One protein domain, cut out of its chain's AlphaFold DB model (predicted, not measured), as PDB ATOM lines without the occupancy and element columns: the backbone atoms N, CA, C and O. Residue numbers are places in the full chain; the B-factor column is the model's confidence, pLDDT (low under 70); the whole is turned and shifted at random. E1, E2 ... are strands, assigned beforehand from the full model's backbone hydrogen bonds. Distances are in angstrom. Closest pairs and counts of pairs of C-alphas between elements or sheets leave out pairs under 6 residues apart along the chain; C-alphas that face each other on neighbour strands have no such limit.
ATOM      1  N   ILE A  11     -14.294 -25.768 -20.014       94.19
ATOM      2  CA  ILE A  11     -13.714 -27.094 -20.254       94.19
ATOM      3  C   ILE A  11     -14.728 -27.874 -21.079       94.19
ATOM      4  O   ILE A  11     -15.881 -28.002 -20.665       94.19
ATOM      5  N   VAL A  12     -14.288 -28.362 -22.234       95.31
ATOM      6  CA  VAL A  12     -15.070 -29.189 -23.154       95.31
ATOM      7  C   VAL A  12     -14.388 -30.548 -23.220       95.31
ATOM      8  O   VAL A  12     -13.165 -30.616 -23.339       95.31
ATOM      9  N   GLU A  13     -15.170 -31.607 -23.077       93.50
ATOM     10  CA  GLU A  13     -14.727 -32.978 -23.303       93.50
ATOM     11  C   GLU A  13     -15.168 -33.414 -24.701       93.50
ATOM     12  O   GLU A  13     -16.326 -33.216 -25.069       93.50
ATOM     13  N   HIS A  14     -14.249 -34.008 -25.460       93.12
ATOM     14  CA  HIS A  14     -14.507 -34.516 -26.804       93.12
ATOM     15  C   HIS A  14     -14.595 -36.042 -26.747       93.12
ATOM     16  O   HIS A  14     -13.592 -36.705 -26.469       93.12
ATOM     17  N   TRP A  15     -15.778 -36.605 -26.988       90.25
ATOM     18  CA  TRP A  15     -15.971 -38.054 -27.068       90.25
ATOM     19  C   TRP A  15     -17.166 -38.385 -27.967       90.25
ATOM     20  O   TRP A  15     -18.083 -37.585 -28.106       90.25
ATOM     21  N   GLY A  16     -17.141 -39.555 -28.614       87.75
ATOM     22  CA  GLY A  16     -18.239 -39.994 -29.487       87.75
ATOM     23  C   GLY A  16     -18.532 -39.044 -30.656       87.75
ATOM     24  O   GLY A  16     -19.693 -38.873 -31.010       87.75
ATOM     25  N   ASP A  17     -17.495 -38.409 -31.212       92.00
ATOM     26  CA  ASP A  17     -17.590 -37.395 -32.275       92.00
ATOM     27  C   ASP A  17     -18.436 -36.158 -31.908       92.00
ATOM     28  O   ASP A  17     -18.956 -35.463 -32.783       92.00
ATOM     29  N   ALA A  18     -18.557 -35.860 -30.611       92.88
ATOM     30  CA  ALA A  18     -19.289 -34.712 -30.098       92.88
ATOM     31  C   ALA A  18     -18.515 -33.951 -29.008       92.88
ATOM     32  O   ALA A  18     -17.636 -34.482 -28.320       92.88
ATOM     33  N   ASP A  19     -18.889 -32.681 -28.852       95.00
ATOM     34  CA  ASP A  19     -18.354 -31.762 -27.852       95.00
ATOM     35  C   ASP A  19     -19.323 -31.653 -26.677       95.00
ATOM     36  O   ASP A  19     -20.482 -31.266 -26.835       95.00
ATOM     37  N   HIS A  20     -18.823 -31.921 -25.476       95.06
ATOM     38  CA  HIS A  20     -19.607 -31.890 -24.250       95.06
ATOM     39  C   HIS A  20     -19.036 -30.839 -23.302       95.06
ATOM     40  O   HIS A  20     -17.950 -31.003 -22.740       95.06
ATOM     41  N   LEU A  21     -19.761 -29.738 -23.102       96.44
ATOM     42  CA  LEU A  21     -19.382 -28.728 -22.115       96.44
ATOM     43  C   LEU A  21     -19.399 -29.364 -20.719       96.44
ATOM     44  O   LEU A  21     -20.404 -29.928 -20.318       96.44
ATOM     45  N   LYS A  22     -18.303 -29.262 -19.963       95.38
ATOM     46  CA  LYS A  22     -18.215 -29.779 -18.584       95.38
ATOM     47  C   LYS A  22     -18.152 -28.680 -17.550       95.38
ATOM     48  O   LYS A  22     -18.749 -28.803 -16.485       95.38
ATOM     49  N   TYR A  23     -17.436 -27.607 -17.863       95.69
ATOM     50  CA  TYR A  23     -17.274 -26.469 -16.973       95.69
ATOM     51  C   TYR A  23     -17.359 -25.167 -17.748       95.69
ATOM     52  O   TYR A  23     -16.848 -25.068 -18.863       95.69
ATOM     53  N   LYS A  24     -17.941 -24.157 -17.112       96.75
ATOM     54  CA  LYS A  24     -17.949 -22.774 -17.577       96.75
ATOM     55  C   LYS A  24     -17.655 -21.839 -16.409       96.75
ATOM     56  O   LYS A  24     -18.198 -22.042 -15.324       96.75
ATOM     57  N   ALA A  25     -16.819 -20.835 -16.643       96.69
ATOM     58  CA  ALA A  25     -16.593 -19.716 -15.742       96.69
ATOM     59  C   ALA A  25     -17.343 -18.474 -16.237       96.69
ATOM     60  O   ALA A  25     -17.265 -18.132 -17.418       96.69
ATOM     61  N   ASP A  26     -17.996 -17.770 -15.316       97.50
ATOM     62  CA  ASP A  26     -18.377 -16.374 -15.516       97.50
ATOM     63  C   ASP A  26     -17.290 -15.494 -14.882       97.50
ATOM     64  O   ASP A  26     -16.926 -15.687 -13.716       97.50
ATOM     65  N   ILE A  27     -16.749 -14.547 -15.650       96.69
ATOM     66  CA  ILE A  27     -15.600 -13.720 -15.262       96.69
ATOM     67  C   ILE A  27     -15.992 -12.247 -15.335       96.69
ATOM     68  O   ILE A  27     -16.465 -11.779 -16.369       96.69
ATOM     69  N   THR A  28     -15.733 -11.507 -14.258       96.62
ATOM     70  CA  THR A  28     -16.014 -10.071 -14.166       96.62
ATOM     71  C   THR A  28     -14.869  -9.370 -13.451       96.62
ATOM     72  O   THR A  28     -14.405  -9.831 -12.409       96.62
ATOM     73  N   ASN A  29     -14.411  -8.235 -13.989       95.19
ATOM     74  CA  ASN A  29     -13.366  -7.400 -13.380       95.19
ATOM     75  C   ASN A  29     -12.105  -8.191 -12.971       95.19
ATOM     76  O   ASN A  29     -11.563  -7.988 -11.887       95.19
ATOM     77  N   GLY A  30     -11.668  -9.135 -13.814       95.12
ATOM     78  CA  GLY A  30     -10.483  -9.964 -13.558       95.12
ATOM     79  C   GLY A  30     -10.660 -11.030 -12.472       95.12
ATOM     80  O   GLY A  30      -9.667 -11.519 -11.940       95.12
ATOM     81  N   ASN A  31     -11.896 -11.383 -12.117       96.56
ATOM     82  CA  ASN A  31     -12.201 -12.416 -11.132       96.56
ATOM     83  C   ASN A  31     -13.203 -13.414 -11.703       96.56
ATOM     84  O   ASN A  31     -14.197 -13.019 -12.313       96.56
ATOM     85  N   ILE A  32     -12.976 -14.704 -11.464       95.75
ATOM     86  CA  ILE A  32     -13.972 -15.734 -11.753       95.75
ATOM     87  C   ILE A  32     -15.049 -15.673 -10.663       95.75
ATOM     88  O   ILE A  32     -14.785 -15.986  -9.504       95.75
ATOM     89  N   ILE A  33     -16.256 -15.228 -11.005       97.69
ATOM     90  CA  ILE A  33     -17.342 -15.012 -10.034       97.69
ATOM     91  C   ILE A  33     -18.270 -16.219  -9.907       97.69
ATOM     92  O   ILE A  33     -18.934 -16.377  -8.884       97.69
ATOM     93  N   ARG A  34     -18.305 -17.095 -10.918       97.62
ATOM     94  CA  ARG A  34     -19.123 -18.307 -10.901       97.62
ATOM     95  C   ARG A  34     -18.480 -19.427 -11.698       97.62
ATOM     96  O   ARG A  34     -17.941 -19.185 -12.774       97.62
ATOM     97  N   HIS A  35     -18.624 -20.654 -11.205       95.19
ATOM     98  CA  HIS A  35     -18.472 -21.874 -11.992       95.19
ATOM     99  C   HIS A  35     -19.813 -22.563 -12.178       95.19
ATOM    100  O   HIS A  35     -20.569 -22.737 -11.220       95.19
ATOM    101  N   THR A  36     -20.036 -23.074 -13.379       97.62
ATOM    102  CA  THR A  36     -21.146 -23.967 -13.695       97.62
ATOM    103  C   THR A  36     -20.573 -25.283 -14.197       97.62
ATOM    104  O   THR A  36     -19.799 -25.292 -15.154       97.62
ATOM    105  N   ARG A  37     -20.921 -26.390 -13.532       96.75
ATOM    106  CA  ARG A  37     -20.574 -27.749 -13.961       96.75
ATOM    107  C   ARG A  37     -21.777 -28.396 -14.623       96.75
ATOM    108  O   ARG A  37     -22.874 -28.367 -14.065       96.75
ATOM    109  N   TYR A  38     -21.541 -29.044 -15.748       97.00
ATOM    110  CA  TYR A  38     -22.553 -29.712 -16.555       97.00
ATOM    111  C   TYR A  38     -22.396 -31.235 -16.478       97.00
ATOM    112  O   TYR A  38     -21.329 -31.741 -16.114       97.00
ATOM    113  N   ALA A  39     -23.484 -31.955 -16.738       95.50
ATOM    114  CA  ALA A  39     -23.504 -33.404 -16.869       95.50
ATOM    115  C   ALA A  39     -22.922 -33.829 -18.226       95.50
ATOM    116  O   ALA A  39     -22.468 -33.004 -19.020       95.50
ATOM    117  N   ASP A  40     -22.945 -35.132 -18.503       91.94
ATOM    118  CA  ASP A  40     -22.371 -35.670 -19.736       91.94
ATOM    119  C   ASP A  40     -23.132 -35.262 -20.996       91.94
ATOM    120  O   ASP A  40     -22.538 -35.226 -22.065       91.94
ATOM    121  N   ASP A  41     -24.391 -34.849 -20.876       92.44
ATOM    122  CA  ASP A  41     -25.170 -34.277 -21.978       92.44
ATOM    123  C   ASP A  41     -24.705 -32.872 -22.406       92.44
ATOM    124  O   ASP A  41     -25.183 -32.348 -23.408       92.44
ATOM    125  N   GLY A  42     -23.787 -32.246 -21.660       91.81
ATOM    126  CA  GLY A  42     -23.275 -30.904 -21.934       91.81
ATOM    127  C   GLY A  42     -24.268 -29.766 -21.672       91.81
ATOM    128  O   GLY A  42     -23.948 -28.609 -21.948       91.81
ATOM    129  N   VAL A  43     -25.458 -30.065 -21.137       94.75
ATOM    130  CA  VAL A  43     -26.568 -29.107 -20.989       94.75
ATOM    131  C   VAL A  43     -27.107 -29.081 -19.561       94.75
ATOM    132  O   VAL A  43     -27.346 -28.003 -19.011       94.75
ATOM    133  N   THR A  44     -27.260 -30.236 -18.919       97.19
ATOM    134  CA  THR A  44     -27.812 -30.329 -17.567       97.19
ATOM    135  C   THR A  44     -26.812 -29.802 -16.543       97.19
ATOM    136  O   THR A  44     -25.738 -30.372 -16.351       97.19
ATOM    137  N   VAL A  45     -27.167 -28.735 -15.826       97.88
ATOM    138  CA  VAL A  45     -26.318 -28.185 -14.759       97.88
ATOM    139  C   VAL A  45     -26.381 -29.079 -13.523       97.88
ATOM    140  O   VAL A  45     -27.453 -29.353 -12.999       97.88
ATOM    141  N   THR A  46     -25.217 -29.506 -13.036       96.62
ATOM    142  CA  THR A  46     -25.075 -30.413 -11.882       96.62
ATOM    143  C   THR A  46     -24.530 -29.734 -10.640       96.62
ATOM    144  O   THR A  46     -24.681 -30.244  -9.535       96.62
ATOM    145  N   ARG A  47     -23.838 -28.604 -10.805       96.94
ATOM    146  CA  ARG A  47     -23.262 -27.854  -9.691       96.94
ATOM    147  C   ARG A  47     -23.023 -26.413 -10.094       96.94
ATOM    148  O   ARG A  47     -22.472 -26.157 -11.166       96.94
ATOM    149  N   ILE A  48     -23.351 -25.494  -9.201       97.62
ATOM    150  CA  ILE A  48     -22.954 -24.092  -9.289       97.62
ATOM    151  C   ILE A  48     -22.061 -23.785  -8.087       97.62
ATOM    152  O   ILE A  48     -22.324 -24.268  -6.987       97.62
ATOM    153  N   LYS A  49     -20.978 -23.031  -8.307       97.38
ATOM    154  CA  LYS A  49     -20.181 -22.390  -7.251       97.38
ATOM    155  C   LYS A  49     -20.136 -20.890  -7.533       97.38
ATOM    156  O   LYS A  49     -19.822 -20.524  -8.661       97.38
ATOM    157  N   GLU A  50     -20.404 -20.044  -6.549       98.12
ATOM    158  CA  GLU A  50     -20.280 -18.583  -6.649       98.12
ATOM    159  C   GLU A  50     -19.233 -18.073  -5.673       98.12
ATOM    160  O   GLU A  50     -19.190 -18.516  -4.528       98.12
ATOM    161  N   PHE A  51     -18.394 -17.148  -6.133       97.81
ATOM    162  CA  PHE A  51     -17.242 -16.655  -5.388       97.81
ATOM    163  C   PHE A  51     -17.423 -15.188  -5.034       97.81
ATOM    164  O   PHE A  51     -17.664 -14.341  -5.897       97.81
ATOM    165  N   PHE A  52     -17.236 -14.895  -3.756       98.19
ATOM    166  CA  PHE A  52     -17.317 -13.558  -3.197       98.19
ATOM    167  C   PHE A  52     -15.934 -13.166  -2.711       98.19
ATOM    168  O   PHE A  52     -15.243 -13.968  -2.088       98.19
ATOM    169  N   TYR A  53     -15.511 -11.947  -3.023       97.81
ATOM    170  CA  TYR A  53     -14.118 -11.535  -2.904       97.81
ATOM    171  C   TYR A  53     -13.924 -10.488  -1.814       97.81
ATOM    172  O   TYR A  53     -14.773  -9.627  -1.593       97.81
ATOM    173  N   THR A  54     -12.764 -10.545  -1.168       95.75
ATOM    174  CA  THR A  54     -12.282  -9.465  -0.307       95.75
ATOM    175  C   THR A  54     -11.819  -8.269  -1.157       95.75
ATOM    176  O   THR A  54     -11.559  -8.417  -2.355       95.75
ATOM    177  N   PRO A  55     -11.615  -7.085  -0.552       93.38
ATOM    178  CA  PRO A  55     -10.925  -5.981  -1.224       93.38
ATOM    179  C   PRO A  55      -9.440  -6.266  -1.535       93.38
ATOM    180  O   PRO A  55      -8.853  -5.577  -2.376       93.38
ATOM    181  N   GLY A  56      -8.837  -7.255  -0.860       90.62
ATOM    182  CA  GLY A  56      -7.410  -7.567  -0.916       90.62
ATOM    183  C   GLY A  56      -6.967  -8.191  -2.240       90.62
ATOM    184  O   GLY A  56      -7.655  -9.038  -2.814       90.62
ATOM    185  N   ASP A  57      -5.796  -7.767  -2.716       92.94
ATOM    186  CA  ASP A  57      -5.197  -8.254  -3.957       92.94
ATOM    187  C   ASP A  57      -4.616  -9.663  -3.807       92.94
ATOM    188  O   ASP A  57      -3.935  -9.984  -2.832       92.94
ATOM    189  N   ASN A  58      -4.816 -10.490  -4.830       90.81
ATOM    190  CA  ASN A  58      -4.177 -11.794  -4.956       90.81
ATOM    191  C   ASN A  58      -2.785 -11.653  -5.590       90.81
ATOM    192  O   ASN A  58      -2.524 -12.129  -6.696       90.81
ATOM    193  N   VAL A  59      -1.876 -10.978  -4.885       87.31
ATOM    194  CA  VAL A  59      -0.523 -10.655  -5.382       87.31
ATOM    195  C   VAL A  59       0.294 -11.913  -5.722       87.31
ATOM    196  O   VAL A  59       1.170 -11.871  -6.581       87.31
ATOM    197  N   PHE A  60      -0.020 -13.049  -5.091       82.00
ATOM    198  CA  PHE A  60       0.686 -14.325  -5.278       82.00
ATOM    199  C   PHE A  60       0.067 -15.218  -6.345       82.00
ATOM    200  O   PHE A  60       0.591 -16.297  -6.603       82.00
ATOM    201  N   GLY A  61      -1.038 -14.789  -6.957       86.12
ATOM    202  CA  GLY A  61      -1.707 -15.570  -7.985       86.12
ATOM    203  C   GLY A  61      -2.169 -16.939  -7.485       86.12
ATOM    204  O   GLY A  61      -1.990 -17.939  -8.175       86.12
ATOM    205  N   ILE A  62      -2.740 -16.999  -6.280       86.81
ATOM    206  CA  ILE A  62      -3.299 -18.235  -5.728       86.81
ATOM    207  C   ILE A  62      -4.555 -18.624  -6.513       86.81
ATOM    208  O   ILE A  62      -5.432 -17.798  -6.776       86.81
ATOM    209  N   PHE A  63      -4.655 -19.900  -6.866       88.25
ATOM    210  CA  PHE A  63      -5.757 -20.469  -7.633       88.25
ATOM    211  C   PHE A  63      -6.891 -20.880  -6.684       88.25
ATOM    212  O   PHE A  63      -6.911 -21.972  -6.140       88.25
ATOM    213  N   GLN A  64      -7.829 -19.970  -6.413       88.56
ATOM    214  CA  GLN A  64      -8.899 -20.190  -5.416       88.56
ATOM    215  C   GLN A  64     -10.265 -20.450  -6.049       88.56
ATOM    216  O   GLN A  64     -11.090 -21.186  -5.511       88.56
ATOM    217  N   ALA A  65     -10.482 -19.840  -7.211       91.62
ATOM    218  CA  ALA A  65     -11.686 -19.953  -8.019       91.62
ATOM    219  C   ALA A  65     -11.346 -20.619  -9.359       91.62
ATOM    220  O   ALA A  65     -11.724 -20.147 -10.419       91.62
ATOM    221  N   SER A  66     -10.574 -21.701  -9.326       86.25
ATOM    222  CA  SER A  66     -10.220 -22.464 -10.526       86.25
ATOM    223  C   SER A  66     -11.342 -23.424 -10.903       86.25
ATOM    224  O   SER A  66     -11.912 -24.080 -10.030       86.25
ATOM    225  N   LEU A  67     -11.648 -23.552 -12.199       88.38
ATOM    226  CA  LEU A  67     -12.662 -24.511 -12.671       88.38
ATOM    227  C   LEU A  67     -12.287 -25.962 -12.334       88.38
ATOM    228  O   LEU A  67     -13.161 -26.777 -12.038       88.38
ATOM    229  N   VAL A  68     -10.988 -26.259 -12.355       81.81
ATOM    230  CA  VAL A  68     -10.409 -27.498 -11.833       81.81
ATOM    231  C   VAL A  68      -9.969 -27.224 -10.402       81.81
ATOM    232  O   VAL A  68      -9.180 -26.305 -10.190       81.81
ATOM    233  N   ASP A  69     -10.487 -27.988  -9.437       69.94
ATOM    234  CA  ASP A  69     -10.156 -27.809  -8.020       69.94
ATOM    235  C   ASP A  69      -8.632 -28.002  -7.829       69.94
ATOM    236  O   ASP A  69      -8.113 -29.115  -7.840       69.94
ATOM    237  N   ASN A  70      -7.910 -26.888  -7.707       67.69
ATOM    238  CA  ASN A  70      -6.474 -26.813  -7.466       67.69
ATOM    239  C   ASN A  70      -6.230 -25.569  -6.618       67.69
ATOM    240  O   ASN A  70      -6.457 -24.468  -7.108       67.69
ATOM    241  N   THR A  71      -5.807 -25.758  -5.369       63.81
ATOM    242  CA  THR A  71      -5.586 -24.697  -4.372       63.81
ATOM    243  C   THR A  71      -4.117 -24.283  -4.243       63.81
ATOM    244  O   THR A  71      -3.766 -23.524  -3.337       63.81
ATOM    245  N   PHE A  72      -3.247 -24.770  -5.131       65.25
ATOM    246  CA  PHE A  72      -1.817 -24.472  -5.131       65.25
ATOM    247  C   PHE A  72      -1.459 -23.343  -6.107       65.25
ATOM    248  O   PHE A  72      -2.273 -22.885  -6.908       65.25
ATOM    249  N   LEU A  73      -0.206 -22.887  -6.044       61.69
ATOM    250  CA  LEU A  73       0.375 -22.026  -7.076       61.69
ATOM    251  C   LEU A  73       0.340 -22.748  -8.438       61.69
ATOM    252  O   LEU A  73       0.447 -23.978  -8.486       61.69
ATOM    253  N   PRO A  74       0.200 -22.019  -9.558       61.22
ATOM    254  CA  PRO A  74       0.063 -22.647 -10.863       61.22
ATOM    255  C   PRO A  74       1.334 -23.418 -11.223       61.22
ATOM    256  O   PRO A  74       2.392 -22.832 -11.447       61.22
ATOM    257  N   MET A  75       1.215 -24.737 -11.380       60.44
ATOM    258  CA  MET A  75       2.231 -25.542 -12.055       60.44
ATOM    259  C   MET A  75       2.171 -25.265 -13.564       60.44
ATOM    260  O   MET A  75       1.558 -26.008 -14.325       60.44
ATOM    261  N   GLY A  76       2.754 -24.143 -13.993       64.44
ATOM    262  CA  GLY A  76       2.924 -23.807 -15.412       64.44
ATOM    263  C   GLY A  76       1.729 -23.133 -16.094       64.44
ATOM    264  O   GLY A  76       1.590 -23.252 -17.306       64.44
ATOM    265  N   ASN A  77       0.863 -22.431 -15.350       67.69
ATOM    266  CA  ASN A  77      -0.302 -21.690 -15.883       67.69
ATOM    267  C   ASN A  77      -1.282 -22.533 -16.724       67.69
ATOM    268  O   ASN A  77      -2.076 -21.990 -17.491       67.69
ATOM    269  N   LEU A  78      -1.273 -23.859 -16.546       76.69
ATOM    270  CA  LEU A  78      -2.124 -24.793 -17.289       76.69
ATOM    271  C   LEU A  78      -3.627 -24.555 -17.068       76.69
ATOM    272  O   LEU A  78      -4.445 -24.964 -17.883       76.69
ATOM    273  N   PHE A  79      -3.995 -23.890 -15.971       80.62
ATOM    274  CA  PHE A  79      -5.383 -23.591 -15.612       80.62
ATOM    275  C   PHE A  79      -5.748 -22.112 -15.813       80.62
ATOM    276  O   PHE A  79      -6.724 -21.628 -15.245       80.62
ATOM    277  N   GLY A  80      -4.983 -21.401 -16.648       87.06
ATOM    278  CA  GLY A  80      -5.204 -19.993 -16.972       87.06
ATOM    279  C   GLY A  80      -4.689 -19.055 -15.894       87.06
ATOM    280  O   GLY A  80      -3.828 -19.424 -15.103       87.06
ATOM    281  N   LYS A  81      -5.191 -17.820 -15.890       90.44
ATOM    282  CA  LYS A  81      -4.864 -16.825 -14.865       90.44
ATOM    283  C   LYS A  81      -5.691 -17.023 -13.586       90.44
ATOM    284  O   LYS A  81      -6.874 -17.353 -13.678       90.44
ATOM    285  N   PRO A  82      -5.102 -16.765 -12.407       91.00
ATOM    286  CA  PRO A  82      -5.845 -16.705 -11.155       91.00
ATOM    287  C   PRO A  82      -6.667 -15.412 -11.072       91.00
ATOM    288  O   PRO A  82      -6.337 -14.411 -11.714       91.00
ATOM    289  N   SER A  83      -7.717 -15.415 -10.248       93.50
ATOM    290  CA  SER A  83      -8.503 -14.214  -9.935       93.50
ATOM    291  C   SER A  83      -7.638 -13.114  -9.315       93.50
ATOM    292  O   SER A  83      -6.746 -13.397  -8.516       93.50
ATOM    293  N   ALA A  84      -7.932 -11.858  -9.653       95.56
ATOM    294  CA  ALA A  84      -7.188 -10.684  -9.199       95.56
ATOM    295  C   ALA A  84      -7.319 -10.409  -7.690       95.56
ATOM    296  O   ALA A  84      -6.426  -9.808  -7.094       95.56
ATOM    297  N   LYS A  85      -8.424 -10.827  -7.068       96.19
ATOM    298  CA  LYS A  85      -8.721 -10.631  -5.644       96.19
ATOM    299  C   LYS A  85      -8.738 -11.956  -4.893       96.19
ATOM    300  O   LYS A  85      -8.961 -13.013  -5.479       96.19
ATOM    301  N   LEU A  86      -8.531 -11.888  -3.579       95.12
ATOM    302  CA  LEU A  86      -8.643 -13.052  -2.702       95.12
ATOM    303  C   LEU A  86     -10.108 -13.371  -2.405       95.12
ATOM    304  O   LEU A  86     -10.880 -12.473  -2.055       95.12
ATOM    305  N   VAL A  87     -10.484 -14.644  -2.512       96.19
ATOM    306  CA  VAL A  87     -11.847 -15.112  -2.215       96.19
ATOM    307  C   VAL A  87     -12.120 -14.978  -0.714       96.19
ATOM    308  O   VAL A  87     -11.346 -15.452   0.104       96.19
ATOM    309  N   GLN A  88     -13.218 -14.345  -0.324       97.50
ATOM    310  CA  GLN A  88     -13.676 -14.282   1.064       97.50
ATOM    311  C   GLN A  88     -14.489 -15.522   1.439       97.50
ATOM    312  O   GLN A  88     -14.289 -16.111   2.495       97.50
ATOM    313  N   TYR A  89     -15.426 -15.904   0.578       97.75
ATOM    314  CA  TYR A  89     -16.223 -17.111   0.742       97.75
ATOM    315  C   TYR A  89     -16.760 -17.576  -0.609       97.75
ATOM    316  O   TYR A  89     -16.774 -16.819  -1.586       97.75
ATOM    317  N   LEU A  90     -17.216 -18.824  -0.659       97.31
ATOM    318  CA  LEU A  90     -18.005 -19.328  -1.772       97.31
ATOM    319  C   LEU A  90     -19.300 -19.982  -1.301       97.31
ATOM    320  O   LEU A  90     -19.349 -20.589  -0.230       97.31
ATOM    321  N   GLU A  91     -20.323 -19.893  -2.139       97.81
ATOM    322  CA  GLU A  91     -21.541 -20.695  -2.028       97.81
ATOM    323  C   GLU A  91     -21.550 -21.762  -3.117       97.81
ATOM    324  O   GLU A  91     -21.038 -21.541  -4.216       97.81
ATOM    325  N   TYR A  92     -22.127 -22.926  -2.835       96.38
ATOM    326  CA  TYR A  92     -22.240 -24.002  -3.814       96.38
ATOM    327  C   TYR A  92     -23.504 -24.832  -3.624       96.38
ATOM    328  O   TYR A  92     -23.947 -25.053  -2.500       96.38
ATOM    329  N   TRP A  93     -24.093 -25.291  -4.725       97.75
ATOM    330  CA  TRP A  93     -25.314 -26.102  -4.704       97.75
ATOM    331  C   TRP A  93     -25.483 -26.913  -5.988       97.75
ATOM    332  O   TRP A  93     -24.855 -26.626  -7.012       97.75
ATOM    333  N   ASP A  94     -26.352 -27.921  -5.929       97.69
ATOM    334  CA  ASP A  94     -26.870 -28.630  -7.098       97.69
ATOM    335  C   ASP A  94     -28.255 -28.053  -7.446       97.69
ATOM    336  O   ASP A  94     -29.183 -28.186  -6.645       97.69
ATOM    337  N   PRO A  95     -28.430 -27.386  -8.603       97.12
ATOM    338  CA  PRO A  95     -29.708 -26.770  -8.962       97.12
ATOM    339  C   PRO A  95     -30.802 -27.786  -9.331       97.12
ATOM    340  O   PRO A  95     -31.921 -27.375  -9.618       97.12
ATOM    341  N   ARG A  96     -30.495 -29.091  -9.352       96.38
ATOM    342  CA  ARG A  96     -31.458 -30.171  -9.627       96.38
ATOM    343  C   ARG A  96     -32.158 -30.682  -8.365       96.38
ATOM    344  O   ARG A  96     -33.073 -31.492  -8.480       96.38
ATOM    345  N   GLN A  97     -31.692 -30.287  -7.181       96.00
ATOM    346  CA  GLN A  97     -32.280 -30.706  -5.908       96.00
ATOM    347  C   GLN A  97     -33.514 -29.873  -5.554       96.00
ATOM    348  O   GLN A  97     -33.560 -28.678  -5.836       96.00
ATOM    349  N   ASP A  98     -34.476 -30.507  -4.883       94.81
ATOM    350  CA  ASP A  98     -35.665 -29.860  -4.330       94.81
ATOM    351  C   ASP A  98     -35.892 -30.339  -2.876       94.81
ATOM    352  O   ASP A  98     -36.105 -31.537  -2.663       94.81
ATOM    353  N   PRO A  99     -35.791 -29.458  -1.861       95.00
ATOM    354  CA  PRO A  99     -35.425 -28.047  -1.975       95.00
ATOM    355  C   PRO A  99     -33.943 -27.859  -2.328       95.00
ATOM    356  O   PRO A  99     -33.087 -28.670  -1.972       95.00
ATOM    357  N   ILE A 100     -33.619 -26.736  -2.974       96.94
ATOM    358  CA  ILE A 100     -32.223 -26.324  -3.168       96.94
ATOM    359  C   ILE A 100     -31.629 -25.942  -1.810       96.94
ATOM    360  O   ILE A 100     -32.081 -24.991  -1.168       96.94
ATOM    361  N   VAL A 101     -30.563 -26.634  -1.409       95.94
ATOM    362  CA  VAL A 101     -29.775 -26.310  -0.214       95.94
ATOM    363  C   VAL A 101     -28.383 -25.853  -0.637       95.94
ATOM    364  O   VAL A 101     -27.665 -26.570  -1.334       95.94
ATOM    365  N   LYS A 102     -27.991 -24.647  -0.215       96.50
ATOM    366  CA  LYS A 102     -26.654 -24.105  -0.482       96.50
ATOM    367  C   LYS A 102     -25.680 -24.476   0.630       96.50
ATOM    368  O   LYS A 102     -25.936 -24.207   1.801       96.50
ATOM    369  N   GLY A 103     -24.535 -25.027   0.248       96.75
ATOM    370  CA  GLY A 103     -23.350 -25.087   1.091       96.75
ATOM    371  C   GLY A 103     -22.562 -23.779   1.021       96.75
ATOM    372  O   GLY A 103     -22.611 -23.063   0.019       96.75
ATOM    373  N   ARG A 104     -21.808 -23.483   2.082       97.25
ATOM    374  CA  ARG A 104     -20.913 -22.324   2.171       97.25
ATOM    375  C   ARG A 104     -19.526 -22.757   2.630       97.25
ATOM    376  O   ARG A 104     -19.388 -23.678   3.435       97.25
ATOM    377  N   THR A 105     -18.506 -22.090   2.107       97.25
ATOM    378  CA  THR A 105     -17.129 -22.193   2.591       97.25
ATOM    379  C   THR A 105     -16.576 -20.800   2.804       97.25
ATOM    380  O   THR A 105     -16.460 -20.042   1.843       97.25
ATOM    381  N   ASP A 106     -16.211 -20.483   4.039       97.94
ATOM    382  CA  ASP A 106     -15.515 -19.248   4.385       97.94
ATOM    383  C   ASP A 106     -14.004 -19.447   4.272       97.94
ATOM    384  O   ASP A 106     -13.489 -20.536   4.548       97.94
ATOM    385  N   ILE A 107     -13.295 -18.402   3.840       96.25
ATOM    386  CA  ILE A 107     -11.847 -18.427   3.651       96.25
ATOM    387  C   ILE A 107     -11.203 -17.235   4.360       96.25
ATOM    388  O   ILE A 107     -11.587 -16.084   4.151       96.25
ATOM    389  N   THR A 108     -10.198 -17.510   5.188       96.19
ATOM    390  CA  THR A 108      -9.416 -16.492   5.897       96.19
ATOM    391  C   THR A 108      -7.927 -16.640   5.613       96.19
ATOM    392  O   THR A 108      -7.453 -17.714   5.231       96.19
ATOM    393  N   TYR A 109      -7.189 -15.541   5.785       94.44
ATOM    394  CA  TYR A 109      -5.778 -15.438   5.423       94.44
ATOM    395  C   TYR A 109      -4.965 -14.809   6.547       94.44
ATOM    396  O   TYR A 109      -5.405 -13.846   7.174       94.44
TER     397      TYR A 109
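This is residues 11 to 109 of the 136 residues of an uncharacterized protein of Bacteroidales bacterium (UniProt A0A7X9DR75). One twisted sheet of six strands curls like part of a barrel, left open, and the long loop of residues 58 to 84 folds back over one face of it. The strands follow each other side by side in chain order, E1 E2 E3 E4 E5 E6, each antiparallel to the next. The printed part has 99 residues, with no named helix and 53 residues in strands, and is all strand. It is compact, with a radius of gyration of the C-alphas of 14.5 A and spans of 42 by 37 by 22 A.

Edge strand E1, residues 11 to 15, forms a hairpin with E2, residues 18 to 28; N 13 and O 20 are 2.9 A apart. The pairing is staggered: E2 pairs with E1 over residues 18 to 23 and with E3, residues 31 to 38, over residues 23 to 28. E2 bends by 54 degrees at residue 22. Between E2 and E3, N 26 and O 34 are 2.9 A apart. E4, residues 45 to 57, is antiparallel to E3, with N 35 and O 49 at 2.8 A, and bends by 74 degrees at residue 54. E5, residues 85 to 93, is antiparallel to E4, with N 50 and O 91 at 2.8 A, and bends by 64 degrees at residue 88. Edge strand E6, residues 103 to 109, forms a hairpin with E5, with N 90 and O 105 at 2.9 A. E1 and E6 are apart. The six strands make a meander, each the antiparallel neighbour of the one before.

E1 begins at C-alpha 11, (-13.714, -27.094, -20.254). E2 measures 29.5 A and E4, the longest with 13 residues, 31.0 A. E6 ends at C-alpha 109, (-5.778, -15.438, 5.423).

The C-alphas farthest apart, of Asp 17 and Tyr 109, are 45.2 A apart. The printed part has no cut. The link from E4 to E5 is long, with 27 residues. Residues 69 to 77 are under pLDDT 70.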